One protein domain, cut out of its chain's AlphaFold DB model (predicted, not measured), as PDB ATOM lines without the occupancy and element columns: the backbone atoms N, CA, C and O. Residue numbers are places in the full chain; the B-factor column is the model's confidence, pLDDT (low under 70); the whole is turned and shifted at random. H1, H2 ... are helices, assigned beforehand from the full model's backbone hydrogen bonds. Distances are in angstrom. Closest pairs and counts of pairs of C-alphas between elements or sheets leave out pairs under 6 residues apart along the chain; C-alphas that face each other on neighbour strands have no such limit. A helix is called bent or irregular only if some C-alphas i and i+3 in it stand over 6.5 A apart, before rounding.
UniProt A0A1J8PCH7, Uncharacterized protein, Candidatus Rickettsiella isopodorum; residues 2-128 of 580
ATOM      1  N   ASN A   2      58.660 104.947 735.474       85.69
ATOM      2  CA  ASN A   2      58.061 103.636 735.732       85.69
ATOM      3  C   ASN A   2      56.816 103.773 736.639       85.69
ATOM      4  O   ASN A   2      56.873 104.436 737.679       85.69
ATOM      5  N   LEU A   3      55.697 103.152 736.250       85.88
ATOM      6  CA  LEU A   3      54.433 103.212 736.997       85.88
ATOM      7  C   LEU A   3      54.498 102.513 738.366       85.88
ATOM      8  O   LEU A   3      53.814 102.938 739.295       85.88
ATOM      9  N   ASP A   4      55.325 101.479 738.535       84.19
ATOM     10  CA  ASP A   4      55.557 100.820 739.829       84.19
ATOM     11  C   ASP A   4      56.302 101.728 740.802       84.19
ATOM     12  O   ASP A   4      55.996 101.764 741.992       84.19
ATOM     13  N   TYR A   5      57.228 102.534 740.285       85.31
ATOM     14  CA  TYR A   5      57.911 103.541 741.086       85.31
ATOM     15  C   TYR A   5      56.940 104.625 741.584       85.31
ATOM     16  O   TYR A   5      56.995 105.004 742.751       85.31
ATOM     17  N   LEU A   6      56.014 105.080 740.731       83.25
ATOM     18  CA  LEU A   6      54.984 106.053 741.119       83.25
ATOM     19  C   LEU A   6      53.982 105.486 742.134       83.25
ATOM     20  O   LEU A   6      53.610 106.179 743.079       83.25
ATOM     21  N   ASP A   7      53.569 104.229 741.979       84.00
ATOM     22  CA  ASP A   7      52.643 103.566 742.909       84.00
ATOM     23  C   ASP A   7      53.251 103.398 744.312       84.00
ATOM     24  O   ASP A   7      52.563 103.588 745.316       84.00
ATOM     25  N   ASN A   8      54.564 103.145 744.390       84.50
ATOM     26  CA  ASN A   8      55.301 103.035 745.654       84.50
ATOM     27  C   ASN A   8      55.396 104.356 746.431       84.50
ATOM     28  O   ASN A   8      55.593 104.331 747.646       84.50
ATOM     29  N   LYS A   9      55.232 105.506 745.765       82.00
ATOM     30  CA  LYS A   9      55.166 106.814 746.433       82.00
ATOM     31  C   LYS A   9      53.823 107.086 747.104       82.00
ATOM     32  O   LYS A   9      53.722 107.970 747.953       82.00
ATOM     33  N   ILE A  10      52.782 106.343 746.741       83.69
ATOM     34  CA  ILE A  10      51.458 106.462 747.347       83.69
ATOM     35  C   ILE A  10      51.394 105.479 748.531       83.69
ATOM     36  O   ILE A  10      51.728 104.306 748.360       83.69
ATOM     37  N   PRO A  11      50.912 105.877 749.726       80.81
ATOM     38  CA  PRO A  11      50.754 104.959 750.862       80.81
ATOM     39  C   PRO A  11      49.976 103.702 750.466       80.81
ATOM     40  O   PRO A  11      48.993 103.822 749.745       80.81
ATOM     41  N   GLN A  12      50.395 102.507 750.890       78.19
ATOM     42  CA  GLN A  12      49.871 101.215 750.408       78.19
ATOM     43  C   GLN A  12      48.343 101.058 750.538       78.19
ATOM     44  O   GLN A  12      47.727 101.559 751.477       78.19
ATOM     45  N   ARG A  13      47.702 100.340 749.599       71.38
ATOM     46  CA  ARG A  13      46.224 100.271 749.513       71.38
ATOM     47  C   ARG A  13      45.599  99.638 750.750       71.38
ATOM     48  O   ARG A  13      44.582 100.132 751.226       71.38
ATOM     49  N   TRP A  14      46.202  98.570 751.264       70.25
ATOM     50  CA  TRP A  14      45.740  97.909 752.482       70.25
ATOM     51  C   TRP A  14      45.853  98.845 753.691       70.25
ATOM     52  O   TRP A  14      44.911  98.918 754.467       70.25
ATOM     53  N   LEU A  15      46.928  99.638 753.789       69.94
ATOM     54  CA  LEU A  15      47.131 100.626 754.852       69.94
ATOM     55  C   LEU A  15      46.045 101.714 754.802       69.94
ATOM     56  O   LEU A  15      45.440 102.045 755.816       69.94
ATOM     57  N   LEU A  16      45.730 102.211 753.601       72.06
ATOM     58  CA  LEU A  16      44.661 103.190 753.393       72.06
ATOM     59  C   LEU A  16      43.270 102.624 753.727       72.06
ATOM     60  O   LEU A  16      42.462 103.322 754.330       72.06
ATOM     61  N   LEU A  17      42.970 101.380 753.343       71.06
ATOM     62  CA  LEU A  17      41.685 100.734 753.646       71.06
ATOM     63  C   LEU A  17      41.538 100.451 755.145       71.06
ATOM     64  O   LEU A  17      40.474 100.696 755.708       71.06
ATOM     65  N   LEU A  18      42.614 100.008 755.795       68.88
ATOM     66  CA  LEU A  18      42.661  99.738 757.230       68.88
ATOM     67  C   LEU A  18      42.390 101.028 758.022       68.88
ATOM     68  O   LEU A  18      41.502 101.044 758.867       68.88
ATOM     69  N   CYS A  19      43.020 102.150 757.652       64.62
ATOM     70  CA  CYS A  19      42.746 103.468 758.241       64.62
ATOM     71  C   CYS A  19      41.373 104.071 757.869       64.62
ATOM     72  O   CYS A  19      40.922 105.004 758.529       64.62
ATOM     73  N   TYR A  20      40.720 103.606 756.797       64.88
ATOM     74  CA  TYR A  20      39.408 104.113 756.367       64.88
ATOM     75  C   TYR A  20      38.240 103.394 757.053       64.88
ATOM     76  O   TYR A  20      37.235 104.036 757.360       64.88
ATOM     77  N   TYR A  21      38.360 102.079 757.263       67.19
ATOM     78  CA  TYR A  21      37.284 101.226 757.778       67.19
ATOM     79  C   TYR A  21      37.364 100.939 759.283       67.19
ATOM     80  O   TYR A  21      36.348 100.544 759.846       67.19
ATOM     81  N   LEU A  22      38.510 101.138 759.948       62.19
ATOM     82  CA  LEU A  22      38.625 100.953 761.403       62.19
ATOM     83  C   LEU A  22      38.329 102.265 762.156       62.19
ATOM     84  O   LEU A  22      39.162 103.173 762.137       62.19
ATOM     85  N   PRO A  23      37.199 102.377 762.887       51.69
ATOM     86  CA  PRO A  23      36.841 103.590 763.631       51.69
ATOM     87  C   PRO A  23      37.712 103.811 764.882       51.69
ATOM     88  O   PRO A  23      37.796 104.924 765.398       51.69
ATOM     89  N   PHE A  24      38.365 102.756 765.380       52.06
ATOM     90  CA  PHE A  24      39.049 102.739 766.677       52.06
ATOM     91  C   PHE A  24      40.461 103.347 766.674       52.06
ATOM     92  O   PHE A  24      41.050 103.521 767.737       52.06
ATOM     93  N   CYS A  25      40.996 103.752 765.518       48.72
ATOM     94  CA  CYS A  25      42.262 104.495 765.458       48.72
ATOM     95  C   CYS A  25      42.123 105.982 765.846       48.72
ATOM     96  O   CYS A  25      43.136 106.654 766.007       48.72
ATOM     97  N   ASN A  26      40.899 106.481 766.070       44.81
ATOM     98  CA  ASN A  26      40.642 107.833 766.587       44.81
ATOM     99  C   ASN A  26      41.014 108.024 768.077       44.81
ATOM    100  O   ASN A  26      40.920 109.142 768.578       44.81
ATOM    101  N   LEU A  27      41.425 106.971 768.800       46.47
ATOM    102  CA  LEU A  27      41.838 107.049 770.215       46.47
ATOM    103  C   LEU A  27      43.241 107.648 770.425       46.47
ATOM    104  O   LEU A  27      43.562 108.091 771.524       46.47
ATOM    105  N   LEU A  28      44.060 107.716 769.374       44.16
ATOM    106  CA  LEU A  28      45.285 108.510 769.341       44.16
ATOM    107  C   LEU A  28      45.031 109.664 768.378       44.16
ATOM    108  O   LEU A  28      44.680 109.437 767.223       44.16
ATOM    109  N   SER A  29      45.233 110.893 768.839       45.06
ATOM    110  CA  SER A  29      45.044 112.176 768.137       45.06
ATOM    111  C   SER A  29      45.840 112.358 766.824       45.06
ATOM    112  O   SER A  29      45.979 113.474 766.333       45.06
ATOM    113  N   PHE A  30      46.353 111.278 766.231       48.06
ATOM    114  CA  PHE A  30      47.305 111.276 765.127       48.06
ATOM    115  C   PHE A  30      46.825 110.606 763.829       48.06
ATOM    116  O   PHE A  30      47.495 110.780 762.814       48.06
ATOM    117  N   TYR A  31      45.683 109.903 763.783       52.72
ATOM    118  CA  TYR A  31      45.251 109.215 762.552       52.72
ATOM    119  C   TYR A  31      43.947 109.760 761.965       52.72
ATOM    120  O   TYR A  31      42.846 109.294 762.227       52.72
ATOM    121  N   ILE A  32      44.112 110.766 761.109       57.47
ATOM    122  CA  ILE A  32      43.047 111.387 760.317       57.47
ATOM    123  C   ILE A  32      42.593 110.407 759.222       57.47
ATOM    124  O   ILE A  32      43.435 109.852 758.513       57.47
ATOM    125  N   ARG A  33      41.271 110.257 759.025       65.12
ATOM    126  CA  ARG A  33      40.675 109.477 757.920       65.12
ATOM    127  C   ARG A  33      41.421 109.753 756.599       65.12
ATOM    128  O   ARG A  33      41.582 110.929 756.236       65.12
ATOM    129  N   PRO A  34      41.886 108.712 755.882       67.56
ATOM    130  CA  PRO A  34      42.690 108.899 754.685       67.56
ATOM    131  C   PRO A  34      41.881 109.625 753.613       67.56
ATOM    132  O   PRO A  34      40.704 109.341 753.383       67.56
ATOM    133  N   SER A  35      42.528 110.600 752.982       77.56
ATOM    134  CA  SER A  35      41.899 111.454 751.981       77.56
ATOM    135  C   SER A  35      41.564 110.684 750.710       77.56
ATOM    136  O   SER A  35      42.279 109.763 750.305       77.56
ATOM    137  N   SER A  36      40.497 111.124 750.042       81.75
ATOM    138  CA  SER A  36      40.099 110.616 748.725       81.75
ATOM    139  C   SER A  36      41.205 110.749 747.668       81.75
ATOM    140  O   SER A  36      41.241 109.942 746.739       81.75
ATOM    141  N   PHE A  37      42.145 111.685 747.855       85.69
ATOM    142  CA  PHE A  37      43.337 111.882 747.030       85.69
ATOM    143  C   PHE A  37      44.100 110.582 746.756       85.69
ATOM    144  O   PHE A  37      44.246 110.176 745.605       85.69
ATOM    145  N   TYR A  38      44.528 109.879 747.808       84.25
ATOM    146  CA  TYR A  38      45.386 108.700 747.669       84.25
ATOM    147  C   TYR A  38      44.694 107.553 746.926       84.25
ATOM    148  O   TYR A  38      45.318 106.860 746.121       84.25
ATOM    149  N   PHE A  39      43.392 107.373 747.166       84.00
ATOM    150  CA  PHE A  39      42.595 106.379 746.453       84.00
ATOM    151  C   PHE A  39      42.454 106.737 744.974       84.00
ATOM    152  O   PHE A  39      42.657 105.874 744.126       84.00
ATOM    153  N   LYS A  40      42.170 108.006 744.653       88.62
ATOM    154  CA  LYS A  40      42.024 108.470 743.268       88.62
ATOM    155  C   LYS A  40      43.329 108.364 742.479       88.62
ATOM    156  O   LYS A  40      43.302 107.839 741.369       88.62
ATOM    157  N   CYS A  41      44.461 108.759 743.062       86.44
ATOM    158  CA  CYS A  41      45.771 108.625 742.421       86.44
ATOM    159  C   CYS A  41      46.111 107.161 742.122       86.44
ATOM    160  O   CYS A  41      46.561 106.840 741.024       86.44
ATOM    161  N   ARG A  42      45.850 106.252 743.072       86.62
ATOM    162  CA  ARG A  42      46.119 104.826 742.863       86.62
ATOM    163  C   ARG A  42      45.184 104.194 741.838       86.62
ATOM    164  O   ARG A  42      45.645 103.382 741.046       86.62
ATOM    165  N   THR A  43      43.896 104.540 741.839       88.69
ATOM    166  CA  THR A  43      42.965 104.060 740.808       88.69
ATOM    167  C   THR A  43      43.465 104.445 739.418       88.69
ATOM    168  O   THR A  43      43.586 103.566 738.572       88.69
ATOM    169  N   PHE A  44      43.877 105.700 739.230       90.00
ATOM    170  CA  PHE A  44      44.420 106.182 737.960       90.00
ATOM    171  C   PHE A  44      45.682 105.417 737.523       90.00
ATOM    172  O   PHE A  44      45.755 104.913 736.407       90.00
ATOM    173  N   ILE A  45      46.671 105.262 738.413       88.00
ATOM    174  CA  ILE A  45      47.910 104.524 738.099       88.00
ATOM    175  C   ILE A  45      47.615 103.053 737.784       88.00
ATOM    176  O   ILE A  45      48.194 102.491 736.855       88.00
ATOM    177  N   ASN A  46      46.706 102.427 738.530       87.00
ATOM    178  CA  ASN A  46      46.323 101.046 738.279       87.00
ATOM    179  C   ASN A  46      45.634 100.896 736.926       87.00
ATOM    180  O   ASN A  46      45.972  99.964 736.210       87.00
ATOM    181  N   GLU A  47      44.722 101.788 736.545       90.12
ATOM    182  CA  GLU A  47      44.085 101.756 735.222       90.12
ATOM    183  C   GLU A  47      45.131 101.798 734.094       90.12
ATOM    184  O   GLU A  47      45.072 100.983 733.171       90.12
ATOM    185  N   LEU A  48      46.166 102.638 734.226       89.62
ATOM    186  CA  LEU A  48      47.286 102.667 733.276       89.62
ATOM    187  C   LEU A  48      48.060 101.338 733.245       89.62
ATOM    188  O   LEU A  48      48.320 100.807 732.164       89.62
ATOM    189  N   LYS A  49      48.360 100.739 734.404       87.88
ATOM    190  CA  LYS A  49      49.009  99.415 734.472       87.88
ATOM    191  C   LYS A  49      48.152  98.315 733.827       87.88
ATOM    192  O   LYS A  49      48.677  97.501 733.072       87.88
ATOM    193  N   HIS A  50      46.838  98.308 734.072       88.19
ATOM    194  CA  HIS A  50      45.906  97.328 733.492       88.19
ATOM    195  C   HIS A  50      45.779  97.485 731.972       88.19
ATOM    196  O   HIS A  50      45.560  96.498 731.277       88.19
ATOM    197  N   SER A  51      45.990  98.695 731.444       86.81
ATOM    198  CA  SER A  51      46.078  98.948 729.998       86.81
ATOM    199  C   SER A  51      47.382  98.450 729.344       86.81
ATOM    200  O   SER A  51      47.590  98.650 728.149       86.81
ATOM    201  N   GLY A  52      48.269  97.793 730.105       83.94
ATOM    202  CA  GLY A  52      49.518  97.202 729.613       83.94
ATOM    203  C   GLY A  52      50.714  98.159 729.589       83.94
ATOM    204  O   GLY A  52      51.766  97.818 729.044       83.94
ATOM    205  N   GLN A  53      50.591  99.354 730.171       85.62
ATOM    206  CA  GLN A  53      51.675 100.334 730.198       85.62
ATOM    207  C   GLN A  53      52.675 100.033 731.321       85.62
ATOM    208  O   GLN A  53      52.292  99.724 732.446       85.62
ATOM    209  N   LYS A  54      53.974 100.150 731.014       84.31
ATOM    210  CA  LYS A  54      55.070 100.032 731.999       84.31
ATOM    211  C   LYS A  54      55.575 101.398 732.476       84.31
ATOM    212  O   LYS A  54      55.893 101.581 733.650       84.31
ATOM    213  N   ASP A  55      55.621 102.358 731.559       86.31
ATOM    214  CA  ASP A  55      55.985 103.749 731.817       86.31
ATOM    215  C   ASP A  55      54.747 104.648 731.774       86.31
ATOM    216  O   ASP A  55      53.809 104.387 731.022       86.31
ATOM    217  N   PHE A  56      54.774 105.741 732.535       85.88
ATOM    218  CA  PHE A  56      53.746 106.774 732.512       85.88
ATOM    219  C   PHE A  56      53.652 107.429 731.118       85.88
ATOM    220  O   PHE A  56      54.647 107.985 730.638       85.88
ATOM    221  N   PRO A  57      52.481 107.405 730.457       87.19
ATOM    222  CA  PRO A  57      52.285 108.052 729.167       87.19
ATOM    223  C   PRO A  57      52.075 109.559 729.354       87.19
ATOM    224  O   PRO A  57      51.104 110.002 729.964       87.19
ATOM    225  N   LEU A  58      52.939 110.380 728.756       85.44
ATOM    226  CA  LEU A  58      52.832 111.843 728.862       85.44
ATOM    227  C   LEU A  58      51.511 112.409 728.309       85.44
ATOM    228  O   LEU A  58      51.076 113.465 728.754       85.44
ATOM    229  N   ALA A  59      50.829 111.695 727.410       86.25
ATOM    230  CA  ALA A  59      49.497 112.067 726.928       86.25
ATOM    231  C   ALA A  59      48.421 112.084 728.035       86.25
ATOM    232  O   ALA A  59      47.441 112.805 727.908       86.25
ATOM    233  N   GLN A  60      48.610 111.326 729.121       88.81
ATOM    234  CA  GLN A  60      47.694 111.267 730.272       88.81
ATOM    235  C   GLN A  60      48.061 112.270 731.376       88.81
ATOM    236  O   GLN A  60      47.360 112.383 732.382       88.81
ATOM    237  N   LEU A  61      49.157 113.016 731.202       88.06
ATOM    238  CA  LEU A  61      49.590 114.039 732.148       88.06
ATOM    239  C   LEU A  61      48.500 115.092 732.436       88.06
ATOM    240  O   LEU A  61      48.334 115.414 733.612       88.06
ATOM    241  N   PRO A  62      47.726 115.605 731.452       88.00
ATOM    242  CA  PRO A  62      46.680 116.594 731.724       88.00
ATOM    243  C   PRO A  62      45.586 116.066 732.659       88.00
ATOM    244  O   PRO A  62      45.184 116.754 733.595       88.00
ATOM    245  N   ASP A  63      45.134 114.829 732.445       87.56
ATOM    246  CA  ASP A  63      44.097 114.201 733.270       87.56
ATOM    247  C   ASP A  63      44.605 113.850 734.664       87.56
ATOM    248  O   ASP A  63      43.896 114.043 735.656       87.56
ATOM    249  N   PHE A  64      45.861 113.409 734.752       89.12
ATOM    250  CA  PHE A  64      46.494 113.156 736.034       89.12
ATOM    251  C   PHE A  64      46.663 114.445 736.842       89.12
ATOM    252  O   PHE A  64      46.303 114.478 738.015       89.12
ATOM    253  N   LEU A  65      47.126 115.530 736.216       87.50
ATOM    254  CA  LEU A  65      47.243 116.840 736.860       87.50
ATOM    255  C   LEU A  65      45.887 117.360 737.335       87.50
ATOM    256  O   LEU A  65      45.781 117.826 738.466       87.50
ATOM    257  N   TYR A  66      44.837 117.219 736.520       86.19
ATOM    258  CA  TYR A  66      43.490 117.636 736.905       86.19
ATOM    259  C   TYR A  66      42.996 116.868 738.138       86.19
ATOM    260  O   TYR A  66      42.398 117.449 739.045       86.19
ATOM    261  N   LEU A  67      43.272 115.563 738.204       88.12
ATOM    262  CA  LEU A  67      42.970 114.741 739.372       88.12
ATOM    263  C   LEU A  67      43.756 115.219 740.596       88.12
ATOM    264  O   LEU A  67      43.154 115.424 741.652       88.12
ATOM    265  N   LEU A  68      45.070 115.418 740.461       86.69
ATOM    266  CA  LEU A  68      45.916 115.889 741.557       86.69
ATOM    267  C   LEU A  68      45.380 117.211 742.115       86.69
ATOM    268  O   LEU A  68      45.102 117.281 743.307       86.69
ATOM    269  N   GLU A  69      45.106 118.195 741.258       82.56
ATOM    270  CA  GLU A  69      44.566 119.495 741.670       82.56
ATOM    271  C   GLU A  69      43.171 119.429 742.284       82.56
ATOM    272  O   GLU A  69      42.857 120.172 743.214       82.56
ATOM    273  N   LYS A  70      42.314 118.539 741.780       84.69
ATOM    274  CA  LYS A  70      40.943 118.399 742.273       84.69
ATOM    275  C   LYS A  70      40.876 117.782 743.665       84.69
ATOM    276  O   LYS A  70      39.922 118.066 744.387       84.69
ATOM    277  N   TYR A  71      41.824 116.915 744.018       84.25
ATOM    278  CA  TYR A  71      41.740 116.103 745.232       84.25
ATOM    279  C   TYR A  71      42.814 116.412 746.288       84.25
ATOM    280  O   TYR A  71      42.644 115.979 747.426       84.25
ATOM    281  N   SER A  72      43.887 117.149 745.969       83.44
ATOM    282  CA  SER A  72      44.943 117.511 746.930       83.44
ATOM    283  C   SER A  72      44.540 118.705 747.810       83.44
ATOM    284  O   SER A  72      44.886 119.861 747.539       83.44
ATOM    285  N   PHE A  73      43.800 118.448 748.885       80.19
ATOM    286  CA  PHE A  73      43.309 119.509 749.769       80.19
ATOM    287  C   PHE A  73      44.303 119.848 750.883       80.19
ATOM    288  O   PHE A  73      44.417 121.011 751.271       80.19
ATOM    289  N   LYS A  74      45.043 118.851 751.387       82.31
ATOM    290  CA  LYS A  74      45.998 119.030 752.492       82.31
ATOM    291  C   LYS A  74      47.388 119.416 751.991       82.31
ATOM    292  O   LYS A  74      47.807 119.011 750.912       82.31
ATOM    293  N   GLU A  75      48.149 120.122 752.823       80.00
ATOM    294  CA  GLU A  75      49.519 120.547 752.494       80.00
ATOM    295  C   GLU A  75      50.455 119.363 752.195       80.00
ATOM    296  O   GLU A  75      51.251 119.403 751.260       80.00
ATOM    297  N   THR A  76      50.313 118.260 752.931       81.19
ATOM    298  CA  THR A  76      51.064 117.018 752.691       81.19
ATOM    299  C   THR A  76      50.713 116.360 751.353       81.19
ATOM    300  O   THR A  76      51.587 115.800 750.696       81.19
ATOM    301  N   GLU A  77      49.455 116.458 750.914       85.75
ATOM    302  CA  GLU A  77      48.988 115.934 749.624       85.75
ATOM    303  C   GLU A  77      49.505 116.791 748.468       85.75
ATOM    304  O   GLU A  77      49.951 116.250 747.461       85.75
ATOM    305  N   LYS A  78      49.513 118.120 748.634       84.06
ATOM    306  CA  LYS A  78      50.083 119.059 747.658       84.06
ATOM    307  C   LYS A  78      51.587 118.850 747.479       84.06
ATOM    308  O   LYS A  78      52.058 118.825 746.346       84.06
ATOM    309  N   LYS A  79      52.332 118.643 748.574       84.44
ATOM    310  CA  LYS A  79      53.768 118.307 748.523       84.44
ATOM    311  C   LYS A  79      54.015 117.017 747.747       84.44
ATOM    312  O   LYS A  79      54.799 117.024 746.804       84.44
ATOM    313  N   LEU A  80      53.282 115.950 748.071       85.12
ATOM    314  CA  LEU A  80      53.408 114.676 747.363       85.12
ATOM    315  C   LEU A  80      53.029 114.794 745.877       85.12
ATOM    316  O   LEU A  80      53.721 114.249 745.022       85.12
ATOM    317  N   ALA A  81      51.950 115.515 745.555       85.69
ATOM    318  CA  ALA A  81      51.550 115.770 744.173       85.69
ATOM    319  C   ALA A  81      52.662 116.490 743.393       85.69
ATOM    320  O   ALA A  81      53.009 116.066 742.292       85.69
ATOM    321  N   ASN A  82      53.267 117.521 743.987       85.50
ATOM    322  CA  ASN A  82      54.382 118.252 743.391       85.50
ATOM    323  C   ASN A  82      55.616 117.375 743.171       85.50
ATOM    324  O   ASN A  82      56.184 117.407 742.083       85.50
ATOM    325  N   GLU A  83      55.998 116.552 744.149       85.88
ATOM    326  CA  GLU A  83      57.116 115.610 744.002       85.88
ATOM    327  C   GLU A  83      56.885 114.618 742.858       85.88
ATOM    328  O   GLU A  83      57.781 114.377 742.050       85.88
ATOM    329  N   ILE A  84      55.675 114.060 742.764       85.88
ATOM    330  CA  ILE A  84      55.301 113.129 741.696       85.88
ATOM    331  C   ILE A  84      55.427 113.805 740.321       85.88
ATOM    332  O   ILE A  84      56.000 113.226 739.397       85.88
ATOM    333  N   ILE A  85      54.920 115.031 740.182       85.75
ATOM    334  CA  ILE A  85      54.949 115.784 738.920       85.75
ATOM    335  C   ILE A  85      56.374 116.120 738.510       85.75
ATOM    336  O   ILE A  85      56.751 115.871 737.361       85.75
ATOM    337  N   SER A  86      57.165 116.654 739.441       83.19
ATOM    338  CA  SER A  86      58.559 117.004 739.194       83.19
ATOM    339  C   SER A  86      59.329 115.788 738.702       83.19
ATOM    340  O   SER A  86      60.046 115.877 737.714       83.19
ATOM    341  N   GLU A  87      59.138 114.614 739.298       83.75
ATOM    342  CA  GLU A  87      59.862 113.425 738.859       83.75
ATOM    343  C   GLU A  87      59.401 112.861 737.513       83.75
ATOM    344  O   GLU A  87      60.242 112.371 736.752       83.75
ATOM    345  N   ILE A  88      58.100 112.920 737.199       84.19
ATOM    346  CA  ILE A  88      57.591 112.555 735.868       84.19
ATOM    347  C   ILE A  88      58.237 113.464 734.818       84.19
ATOM    348  O   ILE A  88      58.823 112.977 733.850       84.19
ATOM    349  N   LEU A  89      58.197 114.780 735.039       82.38
ATOM    350  CA  LEU A  89      58.715 115.761 734.089       82.38
ATOM    351  C   LEU A  89      60.248 115.747 733.998       82.38
ATOM    352  O   LEU A  89      60.774 115.835 732.893       82.38
ATOM    353  N   ILE A  90      60.976 115.540 735.102       78.50
ATOM    354  CA  ILE A  90      62.446 115.435 735.110       78.50
ATOM    355  C   ILE A  90      62.910 114.171 734.379       78.50
ATOM    356  O   ILE A  90      63.817 114.238 733.547       78.50
ATOM    357  N   LYS A  91      62.308 113.004 734.652       76.75
ATOM    358  CA  LYS A  91      62.758 111.744 734.033       76.75
ATOM    359  C   LYS A  91      62.350 111.629 732.567       76.75
ATOM    360  O   LYS A  91      63.130 111.114 731.769       76.75
ATOM    361  N   ASP A  92      61.173 112.129 732.198       73.88
ATOM    362  CA  ASP A  92      60.653 112.016 730.833       73.88
ATOM    363  C   ASP A  92      60.811 113.305 730.003       73.88
ATOM    364  O   ASP A  92      60.268 113.384 728.900       73.88
ATOM    365  N   HIS A  93      61.608 114.287 730.453       70.00
ATOM    366  CA  HIS A  93      61.812 115.567 729.748       70.00
ATOM    367  C   HIS A  93      62.213 115.399 728.270       70.00
ATOM    368  O   HIS A  93      61.797 116.184 727.419       70.00
ATOM    369  N   LYS A  94      62.993 114.356 727.940       73.00
ATOM    370  CA  LYS A  94      63.419 114.052 726.559       73.00
ATOM    371  C   LYS A  94      62.290 113.511 725.678       73.00
ATOM    372  O   LYS A  94      62.384 113.606 724.461       73.00
ATOM    373  N   LYS A  95      61.250 112.926 726.282       81.25
ATOM    374  CA  LYS A  95      60.078 112.354 725.598       81.25
ATOM    375  C   LYS A  95      58.930 113.362 725.467       81.25
ATOM    376  O   LYS A  95      57.952 113.077 724.774       81.25
ATOM    377  N   PHE A  96      59.030 114.519 726.125       83.06
ATOM    378  CA  PHE A  96      58.036 115.580 726.021       83.06
ATOM    379  C   PHE A  96      58.000 116.148 724.594       83.06
ATOM    380  O   PHE A  96      59.015 116.197 723.900       83.06
ATOM    381  N   LYS A  97      56.808 116.532 724.138       84.62
ATOM    382  CA  LYS A  97      56.521 117.007 722.779       84.62
ATOM    383  C   LYS A  97      55.510 118.142 722.877       84.62
ATOM    384  O   LYS A  97      54.749 118.198 723.841       84.62
ATOM    385  N   LYS A  98      55.462 118.983 721.849       84.06
ATOM    386  CA  LYS A  98      54.504 120.085 721.717       84.06
ATOM    387  C   LYS A  98      53.043 119.666 721.933       84.06
ATOM    388  O   LYS A  98      52.334 120.338 722.674       84.06
ATOM    389  N   ASP A  99      52.612 118.539 721.366       86.38
ATOM    390  CA  ASP A  99      51.218 118.075 721.480       86.38
ATOM    391  C   ASP A  99      50.801 117.819 722.935       86.38
ATOM    392  O   ASP A  99      49.652 118.047 723.306       86.38
ATOM    393  N   HIS A 100      51.748 117.417 723.790       88.06
ATOM    394  CA  HIS A 100      51.492 117.238 725.217       88.06
ATOM    395  C   HIS A 100      51.242 118.576 725.923       88.06
ATOM    396  O   HIS A 100      50.390 118.640 726.805       88.06
ATOM    397  N   LEU A 101      51.938 119.650 725.527       88.00
ATOM    398  CA  LEU A 101      51.676 120.994 726.047       88.00
ATOM    399  C   LEU A 101      50.316 121.513 725.569       88.00
ATOM    400  O   LEU A 101      49.564 122.052 726.371       88.00
ATOM    401  N   ILE A 102      49.959 121.299 724.301       86.69
ATOM    402  CA  ILE A 102      48.642 121.692 723.772       86.69
ATOM    403  C   ILE A 102      47.523 120.974 724.534       86.69
ATOM    404  O   ILE A 102      46.594 121.619 725.019       86.69
ATOM    405  N   ALA A 103      47.633 119.651 724.698       86.31
ATOM    406  CA  ALA A 103      46.668 118.859 725.455       86.31
ATOM    407  C   ALA A 103      46.572 119.317 726.920       86.31
ATOM    408  O   ALA A 103      45.479 119.364 727.488       86.31
ATOM    409  N   LEU A 104      47.705 119.702 727.518       87.75
ATOM    410  CA  LEU A 104      47.752 120.260 728.863       87.75
ATOM    411  C   LEU A 104      46.966 121.573 728.957       87.75
ATOM    412  O   LEU A 104      46.038 121.672 729.754       87.75
ATOM    413  N   LEU A 105      47.280 122.560 728.120       88.12
ATOM    414  CA  LEU A 105      46.629 123.876 728.149       88.12
ATOM    415  C   LEU A 105      45.135 123.799 727.780       88.12
ATOM    416  O   LEU A 105      44.316 124.542 728.326       88.12
ATOM    417  N   ALA A 106      44.746 122.856 726.917       85.56
ATOM    418  CA  ALA A 106      43.349 122.608 726.566       85.56
ATOM    419  C   ALA A 106      42.514 122.048 727.735       85.56
ATOM    420  O   ALA A 106      41.289 122.216 727.754       85.56
ATOM    421  N   ARG A 107      43.147 121.411 728.729       85.56
ATOM    422  CA  ARG A 107      42.456 120.810 729.882       85.56
ATOM    423  C   ARG A 107      42.123 121.813 730.988       85.56
ATOM    424  O   ARG A 107      41.117 121.621 731.669       85.56
ATOM    425  N   PHE A 108      42.913 122.876 731.140       84.81
ATOM    426  CA  PHE A 108      42.792 123.841 732.243       84.81
ATOM    427  C   PHE A 108      42.269 125.207 731.785       84.81
ATOM    428  O   PHE A 108      42.549 125.653 730.672       84.81
ATOM    429  N   ASP A 109      41.501 125.885 732.635       82.19
ATOM    430  CA  ASP A 109      41.075 127.262 732.378       82.19
ATOM    431  C   ASP A 109      42.184 128.235 732.828       82.19
ATOM    432  O   ASP A 109      42.605 128.170 733.990       82.19
ATOM    433  N   PRO A 110      42.693 129.120 731.949       81.06
ATOM    434  CA  PRO A 110      43.712 130.091 732.335       81.06
ATOM    435  C   PRO A 110      43.258 131.049 733.453       81.06
ATOM    436  O   PRO A 110      44.123 131.486 734.217       81.06
ATOM    437  N   ASP A 111      41.952 131.320 733.587       75.00
ATOM    438  CA  ASP A 111      41.381 132.293 734.536       75.00
ATOM    439  C   ASP A 111      40.959 131.697 735.889       75.00
ATOM    440  O   ASP A 111      40.420 132.425 736.730       75.00
ATOM    441  N   ASP A 112      41.167 130.397 736.132       73.06
ATOM    442  CA  ASP A 112      40.731 129.768 737.383       73.06
ATOM    443  C   ASP A 112      41.492 130.352 738.593       73.06
ATOM    444  O   ASP A 112      42.625 129.978 738.908       73.06
ATOM    445  N   LYS A 113      40.853 131.316 739.272       57.19
ATOM    446  CA  LYS A 113      41.337 131.974 740.498       57.19
ATOM    447  C   LYS A 113      41.117 131.117 741.750       57.19
ATOM    448  O   LYS A 113      41.612 131.468 742.822       57.19
ATOM    449  N   SER A 114      40.378 130.009 741.651       51.81
ATOM    450  CA  SER A 114      40.026 129.166 742.795       51.81
ATOM    451  C   SER A 114      41.128 128.144 743.102       51.81
ATOM    452  O   SER A 114      41.027 126.975 742.771       51.81
ATOM    453  N   SER A 115      42.230 128.594 743.713       43.62
ATOM    454  CA  SER A 115      43.192 127.775 744.493       43.62
ATOM    455  C   SER A 115      43.769 126.466 743.890       43.62
ATOM    456  O   SER A 115      44.444 125.715 744.598       43.62
ATOM    457  N   ARG A 116      43.628 126.230 742.582       54.97
ATOM    458  CA  ARG A 116      44.186 125.104 741.806       54.97
ATOM    459  C   ARG A 116      45.362 125.542 740.932       54.97
ATOM    460  O   ARG A 116      45.394 125.328 739.734       54.97
ATOM    461  N   THR A 117      46.297 126.284 741.511       64.88
ATOM    462  CA  THR A 117      47.449 126.824 740.779       64.88
ATOM    463  C   THR A 117      48.812 126.259 741.171       64.88
ATOM    464  O   THR A 117      49.659 126.229 740.285       64.88
ATOM    465  N   PRO A 118      49.108 125.792 742.404       72.44
ATOM    466  CA  PRO A 118      50.498 125.487 742.753       72.44
ATOM    467  C   PRO A 118      51.031 124.251 742.021       72.44
ATOM    468  O   PRO A 118      52.190 124.227 741.627       72.44
ATOM    469  N   ILE A 119      50.176 123.253 741.805       78.44
ATOM    470  CA  ILE A 119      50.525 121.981 741.169       78.44
ATOM    471  C   ILE A 119      50.696 122.170 739.659       78.44
ATOM    472  O   ILE A 119      51.724 121.777 739.106       78.44
ATOM    473  N   LEU A 120      49.750 122.839 738.995       83.62
ATOM    474  CA  LEU A 120      49.878 123.229 737.594       83.62
ATOM    475  C   LEU A 120      51.055 124.185 737.362       83.62
ATOM    476  O   LEU A 120      51.803 123.992 736.411       83.62
ATOM    477  N   ASN A 121      51.266 125.189 738.218       82.25
ATOM    478  CA  ASN A 121      52.400 126.108 738.079       82.25
ATOM    479  C   ASN A 121      53.731 125.358 738.225       82.25
ATOM    480  O   ASN A 121      54.620 125.553 737.401       82.25
ATOM    481  N   ASN A 122      53.835 124.442 739.192       83.00
ATOM    482  CA  ASN A 122      55.002 123.576 739.341       83.00
ATOM    483  C   ASN A 122      55.218 122.699 738.091       83.00
ATOM    484  O   ASN A 122      56.337 122.589 737.592       83.00
ATOM    485  N   ALA A 123      54.150 122.129 737.522       84.50
ATOM    486  CA  ALA A 123      54.235 121.379 736.269       84.50
ATOM    487  C   ALA A 123      54.756 122.252 735.111       84.50
ATOM    488  O   ALA A 123      55.658 121.846 734.379       84.50
ATOM    489  N   LEU A 124      54.230 123.471 734.970       86.50
ATOM    490  CA  LEU A 124      54.649 124.430 733.946       86.50
ATOM    491  C   LEU A 124      56.106 124.890 734.141       86.50
ATOM    492  O   LEU A 124      56.831 125.094 733.166       86.50
ATOM    493  N   GLU A 125      56.589 125.006 735.375       85.06
ATOM    494  CA  GLU A 125      57.988 125.350 735.651       85.06
ATOM    495  C   GLU A 125      58.982 124.289 735.170       85.06
ATOM    496  O   GLU A 125      60.061 124.648 734.697       85.06
ATOM    497  N   HIS A 126      58.605 123.010 735.237       85.19
ATOM    498  CA  HIS A 126      59.456 121.881 734.856       85.19
ATOM    499  C   HIS A 126      59.438 121.572 733.347       85.19
ATOM    500  O   HIS A 126      60.249 120.775 732.870       85.19
ATOM    501  N   ILE A 127      58.538 122.191 732.575       86.12
ATOM    502  CA  ILE A 127      58.501 122.044 731.114       86.12
ATOM    503  C   ILE A 127      59.614 122.904 730.478       86.12
ATOM    504  O   ILE A 127      59.706 124.102 730.759       86.12
ATOM    505  N   PRO A 128      60.447 122.340 729.579       83.69
ATOM    506  CA  PRO A 128      61.497 123.094 728.896       83.69
ATOM    507  C   PRO A 128      60.974 124.286 728.079       83.69
ATOM    508  O   PRO A 128      59.998 124.160 727.339       83.69
TER     509      PRO A 128
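What this domain is: This is residues 2 to 128 of the 580 residues of an uncharacterized protein of Candidatus Rickettsiella isopodorum (UniProt A0A1J8PCH7). Six helices make a flat body two layers thick, H4, H5 and H7 in one layer and H1, H6 and H8 in the other, mostly aligned but with few contacts between H5 and H6. H2, H3 and the loop after them extend this body at one end of its longest axis, and residues 109 to 114 stick out as a loop. The printed part has 127 residues with eight named helices, H1 to H8 in order, and no named strand; the class is all helix. It is compact, with a radius of gyration of the C-alphas of 15.7 A, and spans 51 by 37 by 20 A.

How they stand to each other: The longest helix, H6, residues 75 to 95, has a kink of 30 degrees near residue 89. It touches H8, residues 118 to 126, at a shallow tilt of 23 degrees, the same way; the closest C-alphas, of Asn 82 and Ile 119, are 5.8 A apart. H5, residues 58 to 71, is close to H6 but not clearly touching, with C-alphas 68 and 81 at 6.2 A. With residues 65 to 69 alone, H5 touches H8, closest at C-alphas 69 and 119, 6.5 A. H7, residues 98 to 107, touches H5 at C-alphas 104 and 62, 4.8 A. H4, residues 36 to 50, forms a helical hairpin with H5, closest at C-alphas 37 and 71, 4.9 A, with a shallow tilt of 20 degrees. H1, residues 3 to 8, touches H4 at C-alphas 7 and 42, 6.6 A. H2, residues 13 to 21, and H4 only just touch, only at their ends, with 3 pairs of C-alphas within 8 A, the closest Arg 13 and Phe 39 at 7.7 A; H4 does so with residues 38 to 39 alone. H3, residues 23 to 27, touches no helix. Every O i to N i+4 pair is within hydrogen-bond range in H1, H2, H4, H7 and H8; the counts are 8 of 10 in H5, 15 of 17 in H6 and 0 of 1 in H3, where O i to N i+3 gives 0 of 2.

Where its parts are: H6 measures 30.0 A from C-alpha 75 at (49.519, 120.547, 752.494) to C-alpha 95 at (60.078, 112.354, 725.598). H4 measures 21.0 A, H5 20.2 A and H7 14.6 A. H5 and H6 are irregular: C-alphas 59 and 62 are 7.2 A apart, C-alphas 91 and 94 7.9 A. H1 begins at C-alpha 3, (54.433, 103.212, 736.997).

The domain as a whole: The two C-alphas farthest apart, of Leu 27 and Lys 98, are 51.8 A apart. The printed part has no cut, and no link is long. Mean pLDDT of the printed part is 78.7; residue 15, residues 18 to 34 and residues 113 to 117 are under 70.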